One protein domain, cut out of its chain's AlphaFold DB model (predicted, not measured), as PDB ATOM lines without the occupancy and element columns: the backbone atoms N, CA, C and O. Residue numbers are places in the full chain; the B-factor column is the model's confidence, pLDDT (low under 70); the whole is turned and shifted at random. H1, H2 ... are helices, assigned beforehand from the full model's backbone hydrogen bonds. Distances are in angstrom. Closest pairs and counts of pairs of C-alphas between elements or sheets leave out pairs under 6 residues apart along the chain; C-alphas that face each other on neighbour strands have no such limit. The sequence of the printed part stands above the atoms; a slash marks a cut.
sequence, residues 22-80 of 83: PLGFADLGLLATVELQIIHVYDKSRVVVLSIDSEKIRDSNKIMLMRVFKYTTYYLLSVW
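This is residues 22 to 80 of the 83 residues of the protein "Hypothetical protein" of Rotaria magnacalcarata (UniProt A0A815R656). With little regular structure, the printed part is a long thin rod: the short helix H1 is near one end, a long unnamed stretch runs from it to the other end, and the chain folds back there into H2. Residues 52 to 58 stick out at that turn. The printed part has 59 residues, with H1 then H2 and no named strand; the class is all helix, though under half of the residues are in named elements. It is extended, with a radius of gyration of the C-alphas of 17.5 A and spans of 56 by 18 by 13 A.

H1, residues 25 to 33, and H2, residues 60 to 71, are apart, with no C-alpha of one within 8 A of the other. In both, every O i to N i+4 pair is within hydrogen-bond range.

H1 begins at C-alpha 25 (125.425, 135.563, 48.418) and is 12.5 A long. H2 is 16.4 A long and ends at C-alpha 71 (125.353, 146.489, 59.707).

The C-alphas farthest apart, Val 34 and Glu 55, are 55.6 A apart. The link from H1 to H2, 26 residues, is long. The printed part has no cut. The pLDDT is under 70 at residues 54, 56, 73 to 74 and 78 to 80.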
ATOM      1  N   PRO A  22     120.408 145.193  46.403       85.12
ATOM      2  CA  PRO A  22     121.400 144.657  47.323       85.12
ATOM      3  C   PRO A  22     121.965 143.340  46.793       85.12
ATOM      4  O   PRO A  22     121.198 142.434  46.488       85.12
ATOM      5  N   LEU A  23     123.289 143.228  46.727       86.25
ATOM      6  CA  LEU A  23     123.952 141.977  46.368       86.25
ATOM      7  C   LEU A  23     123.980 141.028  47.568       86.25
ATOM      8  O   LEU A  23     124.625 141.305  48.585       86.25
ATOM      9  N   GLY A  24     123.279 139.907  47.441       86.62
ATOM     10  CA  GLY A  24     123.340 138.773  48.349       86.62
ATOM     11  C   GLY A  24     124.362 137.720  47.914       86.62
ATOM     12  O   GLY A  24     124.990 137.805  46.861       86.62
ATOM     13  N   PHE A  25     124.514 136.673  48.729       86.88
ATOM     14  CA  PHE A  25     125.425 135.563  48.418       86.88
ATOM     15  C   PHE A  25     125.048 134.815  47.132       86.88
ATOM     16  O   PHE A  25     125.940 134.385  46.405       86.88
ATOM     17  N   ALA A  26     123.750 134.678  46.846       87.12
ATOM     18  CA  ALA A  26     123.272 134.039  45.621       87.12
ATOM     19  C   ALA A  26     123.680 134.836  44.372       87.12
ATOM     20  O   ALA A  26     124.192 134.256  43.420       87.12
ATOM     21  N   ASP A  27     123.549 136.164  44.422       86.00
ATOM     22  CA  ASP A  27     123.914 137.060  43.321       86.00
ATOM     23  C   ASP A  27     125.421 137.017  43.038       86.00
ATOM     24  O   ASP A  27     125.848 136.978  41.887       86.00
ATOM     25  N   LEU A  28     126.244 136.965  44.092       85.12
ATOM     26  CA  LEU A  28     127.696 136.807  43.959       85.12
ATOM     27  C   LEU A  28     128.076 135.443  43.366       85.12
ATOM     28  O   LEU A  28     129.008 135.367  42.568       85.12
ATOM     29  N   GLY A  29     127.356 134.379  43.732       85.69
ATOM     30  CA  GLY A  29     127.529 133.056  43.131       85.69
ATOM     31  C   GLY A  29     127.194 133.061  41.640       85.69
ATOM     32  O   GLY A  29     127.971 132.550  40.841       85.69
ATOM     33  N   LEU A  30     126.091 133.711  41.262       84.75
ATOM     34  CA  LEU A  30     125.684 133.877  39.868       84.75
ATOM     35  C   LEU A  30     126.746 134.625  39.053       84.75
ATOM     36  O   LEU A  30     127.183 134.146  38.011       84.75
ATOM     37  N   LEU A  31     127.234 135.756  39.566       82.62
ATOM     38  CA  LEU A  31     128.297 136.534  38.926       82.62
ATOM     39  C   LEU A  31     129.592 135.726  38.751       82.62
ATOM     40  O   LEU A  31     130.246 135.830  37.716       82.62
ATOM     41  N   ALA A  32     129.933 134.874  39.722       82.88
ATOM     42  CA  ALA A  32     131.085 133.986  39.615       82.88
ATOM     43  C   ALA A  32     130.906 132.915  38.523       82.88
ATOM     44  O   ALA A  32     131.874 132.581  37.845       82.88
ATOM     45  N   THR A  33     129.686 132.397  38.325       83.00
ATOM     46  CA  THR A  33     129.402 131.388  37.282       83.00
ATOM     47  C   THR A  33     129.496 131.932  35.860       83.00
ATOM     48  O   THR A  33     129.794 131.168  34.950       83.00
ATOM     49  N   VAL A  34     129.309 133.242  35.674       77.94
ATOM     50  CA  VAL A  34     129.478 133.928  34.380       77.94
ATOM     51  C   VAL A  34     130.869 134.562  34.224       77.94
ATOM     52  O   VAL A  34     131.059 135.454  33.405       77.94
ATOM     53  N   GLU A  35     131.838 134.134  35.041       79.31
ATOM     54  CA  GLU A  35     133.242 134.575  35.023       79.31
ATOM     55  C   GLU A  35     133.462 136.098  35.193       79.31
ATOM     56  O   GLU A  35     134.535 136.628  34.886       79.31
ATOM     57  N   LEU A  36     132.492 136.822  35.765       76.56
ATOM     58  CA  LEU A  36     132.637 138.242  36.103       76.56
ATOM     59  C   LEU A  36     133.475 138.408  37.380       76.56
ATOM     60  O   LEU A  36     132.975 138.334  38.501       76.56
ATOM     61  N   GLN A  37     134.772 138.671  37.206       74.44
ATOM     62  CA  GLN A  37     135.721 138.821  38.320       74.44
ATOM     63  C   GLN A  37     135.649 140.185  39.020       74.44
ATOM     64  O   GLN A  37     135.978 140.296  40.202       74.44
ATOM     65  N   ILE A  38     135.255 141.235  38.297       80.25
ATOM     66  CA  ILE A  38     135.171 142.603  38.813       80.25
ATOM     67  C   ILE A  38     133.791 143.151  38.479       80.25
ATOM     68  O   ILE A  38     133.389 143.186  37.320       80.25
ATOM     69  N   ILE A  39     133.086 143.611  39.509       79.62
ATOM     70  CA  ILE A  39     131.791 144.274  39.374       79.62
ATOM     71  C   ILE A  39     131.881 145.704  39.884       79.62
ATOM     72  O   ILE A  39     132.569 145.998  40.865       79.62
ATOM     73  N   HIS A  40     131.144 146.598  39.240       81.25
ATOM     74  CA  HIS A  40     130.985 147.954  39.737       81.25
ATOM     75  C   HIS A  40     129.787 148.008  40.683       81.25
ATOM     76  O   HIS A  40     128.663 147.646  40.324       81.25
ATOM     77  N   VAL A  41     130.034 148.498  41.894       87.06
ATOM     78  CA  VAL A  41     129.012 148.767  42.910       87.06
ATOM     79  C   VAL A  41     128.993 150.252  43.246       87.06
ATOM     80  O   VAL A  41     129.904 150.996  42.881       87.06
ATOM     81  N   TYR A  42     127.927 150.715  43.887       83.06
ATOM     82  CA  TYR A  42     127.876 152.072  44.411       83.06
ATOM     83  C   TYR A  42     128.834 152.215  45.593       83.06
ATOM     84  O   TYR A  42     128.955 151.311  46.425       83.06
ATOM     85  N   ASP A  43     129.474 153.379  45.685       83.75
ATOM     86  CA  ASP A  43     130.297 153.719  46.835       83.75
ATOM     87  C   ASP A  43     129.484 153.656  48.126       83.75
ATOM     88  O   ASP A  43     128.309 154.036  48.199       83.75
ATOM     89  N   LYS A  44     130.146 153.208  49.193       81.50
ATOM     90  CA  LYS A  44     129.532 153.170  50.513       81.50
ATOM     91  C   LYS A  44     129.141 154.584  50.947       81.50
ATOM     92  O   LYS A  44     129.993 155.467  51.072       81.50
ATOM     93  N   SER A  45     127.858 154.768  51.257       82.62
ATOM     94  CA  SER A  45     127.341 156.025  51.803       82.62
ATOM     95  C   SER A  45     128.072 156.403  53.094       82.62
ATOM     96  O   SER A  45     128.232 155.581  54.002       82.62
ATOM     97  N   ARG A  46     128.519 157.659  53.182       84.44
ATOM     98  CA  ARG A  46     129.219 158.201  54.352       84.44
ATOM     99  C   ARG A  46     128.228 158.970  55.212       84.44
ATOM    100  O   ARG A  46     127.680 159.973  54.769       84.44
ATOM    101  N   VAL A  47     128.018 158.507  56.442       85.69
ATOM    102  CA  VAL A  47     127.092 159.128  57.398       85.69
ATOM    103  C   VAL A  47     127.870 159.606  58.616       85.69
ATOM    104  O   VAL A  47     128.624 158.842  59.218       85.69
ATOM    105  N   VAL A  48     127.680 160.873  58.979       88.56
ATOM    106  CA  VAL A  48     128.266 161.477  60.180       88.56
ATOM    107  C   VAL A  48     127.216 161.467  61.287       88.56
ATOM    108  O   VAL A  48     126.127 162.002  61.105       88.56
ATOM    109  N   VAL A  49     127.540 160.864  62.435       88.56
ATOM    110  CA  VAL A  49     126.647 160.821  63.604       88.56
ATOM    111  C   VAL A  49     127.172 161.767  64.678       88.56
ATOM    112  O   VAL A  49     128.243 161.549  65.254       88.56
ATOM    113  N   LEU A  50     126.395 162.810  64.951       87.75
ATOM    114  CA  LEU A  50     126.677 163.806  65.978       87.75
ATOM    115  C   LEU A  50     125.781 163.564  67.193       87.75
ATOM    116  O   LEU A  50     124.638 163.137  67.056       87.75
ATOM    117  N   SER A  51     126.331 163.833  68.372       87.56
ATOM    118  CA  SER A  51     125.599 163.863  69.636       87.56
ATOM    119  C   SER A  51     125.691 165.284  70.162       87.56
ATOM    120  O   SER A  51     126.795 165.830  70.227       87.56
ATOM    121  N   ILE A  52     124.545 165.891  70.447       85.12
ATOM    122  CA  ILE A  52     124.449 167.264  70.933       85.12
ATOM    123  C   ILE A  52     123.837 167.170  72.323       85.12
ATOM    124  O   ILE A  52     122.624 167.263  72.477       85.12
ATOM    125  N   ASP A  53     124.685 166.914  73.313       80.06
ATOM    126  CA  ASP A  53     124.304 166.970  74.717       80.06
ATOM    127  C   ASP A  53     125.503 167.385  75.581       80.06
ATOM    128  O   ASP A  53     126.660 167.133  75.231       80.06
ATOM    129  N   SER A  54     125.224 168.077  76.683       63.59
ATOM    130  CA  SER A  54     126.237 168.628  77.594       63.59
ATOM    131  C   SER A  54     126.656 167.640  78.686       63.59
ATOM    132  O   SER A  54     127.707 167.802  79.315       63.59
ATOM    133  N   GLU A  55     125.864 166.588  78.894       73.38
ATOM    134  CA  GLU A  55     126.096 165.604  79.939       73.38
ATOM    135  C   GLU A  55     127.034 164.486  79.458       73.38
ATOM    136  O   GLU A  55     126.845 163.879  78.405       73.38
ATOM    137  N   LYS A  56     128.061 164.161  80.259       63.06
ATOM    138  CA  LYS A  56     129.018 163.059  80.007       63.06
ATOM    139  C   LYS A  56     128.401 161.671  80.251       63.06
ATOM    140  O   LYS A  56     129.044 160.785  80.813       63.06
ATOM    141  N   ILE A  57     127.152 161.470  79.853       75.06
ATOM    142  CA  ILE A  57     126.499 160.166  79.895       75.06
ATOM    143  C   ILE A  57     126.872 159.413  78.615       75.06
ATOM    144  O   ILE A  57     127.046 159.985  77.540       75.06
ATOM    145  N   ARG A  58     127.051 158.096  78.728       80.94
ATOM    146  CA  ARG A  58     127.282 157.230  77.571       80.94
ATOM    147  C   ARG A  58     126.087 157.334  76.615       80.94
ATOM    148  O   ARG A  58     125.020 156.806  76.913       80.94
ATOM    149  N   ASP A  59     126.294 157.957  75.458       86.88
ATOM    150  CA  ASP A  59     125.248 158.130  74.448       86.88
ATOM    151  C   ASP A  59     124.928 156.806  73.730       86.88
ATOM    152  O   ASP A  59     125.561 156.403  72.744       86.88
ATOM    153  N   SER A  60     123.921 156.112  74.258       89.75
ATOM    154  CA  SER A  60     123.393 154.864  73.706       89.75
ATOM    155  C   SER A  60     122.795 155.043  72.307       89.75
ATOM    156  O   SER A  60     122.887 154.117  71.501       89.75
ATOM    157  N   ASN A  61     122.258 156.223  71.982       88.75
ATOM    158  CA  ASN A  61     121.650 156.501  70.680       88.75
ATOM    159  C   ASN A  61     122.721 156.621  69.604       88.75
ATOM    160  O   ASN A  61     122.626 155.967  68.565       88.75
ATOM    161  N   LYS A  62     123.797 157.365  69.878       89.69
ATOM    162  CA  LYS A  62     124.962 157.422  68.989       89.69
ATOM    163  C   LYS A  62     125.539 156.031  68.749       89.69
ATOM    164  O   LYS A  62     125.819 155.675  67.606       89.69
ATOM    165  N   ILE A  63     125.686 155.220  69.800       89.94
ATOM    166  CA  ILE A  63     126.187 153.841  69.675       89.94
ATOM    167  C   ILE A  63     125.244 152.986  68.820       89.94
ATOM    168  O   ILE A  63     125.714 152.251  67.949       89.94
ATOM    169  N   MET A  64     123.934 153.072  69.053       91.44
ATOM    170  CA  MET A  64     122.931 152.337  68.285       91.44
ATOM    171  C   MET A  64     122.970 152.735  66.808       91.44
ATOM    172  O   MET A  64     123.095 151.860  65.955       91.44
ATOM    173  N   LEU A  65     122.949 154.033  66.502       90.25
ATOM    174  CA  LEU A  65     122.993 154.545  65.131       90.25
ATOM    175  C   LEU A  65     124.273 154.120  64.414       90.25
ATOM    176  O   LEU A  65     124.206 153.600  63.303       90.25
ATOM    177  N   MET A  66     125.434 154.238  65.065       89.31
ATOM    178  CA  MET A  66     126.692 153.751  64.492       89.31
ATOM    179  C   MET A  66     126.645 152.251  64.175       89.31
ATOM    180  O   MET A  66     127.182 151.821  63.155       89.31
ATOM    181  N   ARG A  67     126.006 151.438  65.029       89.88
ATOM    182  CA  ARG A  67     125.836 149.999  64.778       89.88
ATOM    183  C   ARG A  67     124.899 149.742  63.605       89.88
ATOM    184  O   ARG A  67     125.262 148.958  62.735       89.88
ATOM    185  N   VAL A  68     123.750 150.410  63.550       89.06
ATOM    186  CA  VAL A  68     122.798 150.280  62.438       89.06
ATOM    187  C   VAL A  68     123.488 150.623  61.119       89.06
ATOM    188  O   VAL A  68     123.557 149.777  60.237       89.06
ATOM    189  N   PHE A  69     124.145 151.781  61.010       84.75
ATOM    190  CA  PHE A  69     124.856 152.145  59.778       84.75
ATOM    191  C   PHE A  69     125.991 151.180  59.417       84.75
ATOM    192  O   PHE A  69     126.255 150.955  58.234       84.75
ATOM    193  N   LYS A  70     126.650 150.564  60.407       82.56
ATOM    194  CA  LYS A  70     127.670 149.540  60.152       82.56
ATOM    195  C   LYS A  70     127.073 148.258  59.559       82.56
ATOM    196  O   LYS A  70     127.685 147.706  58.649       82.56
ATOM    197  N   TYR A  71     125.929 147.794  60.063       78.94
ATOM    198  CA  TYR A  71     125.353 146.489  59.707       78.94
ATOM    199  C   TYR A  71     124.305 146.532  58.590       78.94
ATOM    200  O   TYR A  71     124.108 145.528  57.923       78.94
ATOM    201  N   THR A  72     123.679 147.678  58.333       72.31
ATOM    202  CA  THR A  72     122.725 147.862  57.222       72.31
ATOM    203  C   THR A  72     123.432 148.242  55.914       72.31
ATOM    204  O   THR A  72     122.789 148.597  54.931       72.31
ATOM    205  N   THR A  73     124.770 148.212  55.873       63.38
ATOM    206  CA  THR A  73     125.491 148.484  54.628       63.38
ATOM    207  C   THR A  73     125.367 147.284  53.692       63.38
ATOM    208  O   THR A  73     126.017 146.265  53.916       63.38
ATOM    209  N   TYR A  74     124.601 147.440  52.618       68.56
ATOM    210  CA  TYR A  74     124.596 146.527  51.478       68.56
ATOM    211  C   TYR A  74     125.345 147.160  50.303       68.56
ATOM    212  O   TYR A  74     125.344 148.384  50.151       68.56
ATOM    213  N   TYR A  75     125.977 146.333  49.473       70.56
ATOM    214  CA  TYR A  75     126.517 146.783  48.194       70.56
ATOM    215  C   TYR A  75     125.395 146.773  47.164       70.56
ATOM    216  O   TYR A  75     124.719 145.761  46.996       70.56
ATOM    217  N   LEU A  76     125.187 147.909  46.504       74.44
ATOM    218  CA  LEU A  76     124.229 148.037  45.413       74.44
ATOM    219  C   LEU A  76     124.982 147.935  44.088       74.44
ATOM    220  O   LEU A  76     125.976 148.638  43.902       74.44
ATOM    221  N   LEU A  77     124.511 147.098  43.168       72.00
ATOM    222  CA  LEU A  77     125.099 146.971  41.831       72.00
ATOM    223  C   LEU A  77     124.946 148.289  41.045       72.00
ATOM    224  O   LEU A  77     123.824 148.788  40.912       72.00
ATOM    225  N   SER A  78     126.048 148.857  40.534       62.75
ATOM    226  CA  SER A  78     126.062 150.179  39.874       62.75
ATOM    227  C   SER A  78     126.192 150.132  38.355       62.75
ATOM    228  O   SER A  78     125.590 150.974  37.675       62.75
ATOM    229  N   VAL A  79     126.911 149.149  37.807       61.31
ATOM    230  CA  VAL A  79     127.066 148.972  36.356       61.31
ATOM    231  C   VAL A  79     126.816 147.524  35.973       61.31
ATOM    232  O   VAL A  79     127.173 146.593  36.694       61.31
ATOM    233  N   TRP A  80     126.186 147.369  34.817       63.41
ATOM    234  CA  TRP A  80     125.996 146.105  34.135       63.41
ATOM    235  C   TRP A  80     127.133 145.891  33.147       63.41
ATOM    236  O   TRP A  80     127.363 146.738  32.287       63.41
TER     237      TRP A  80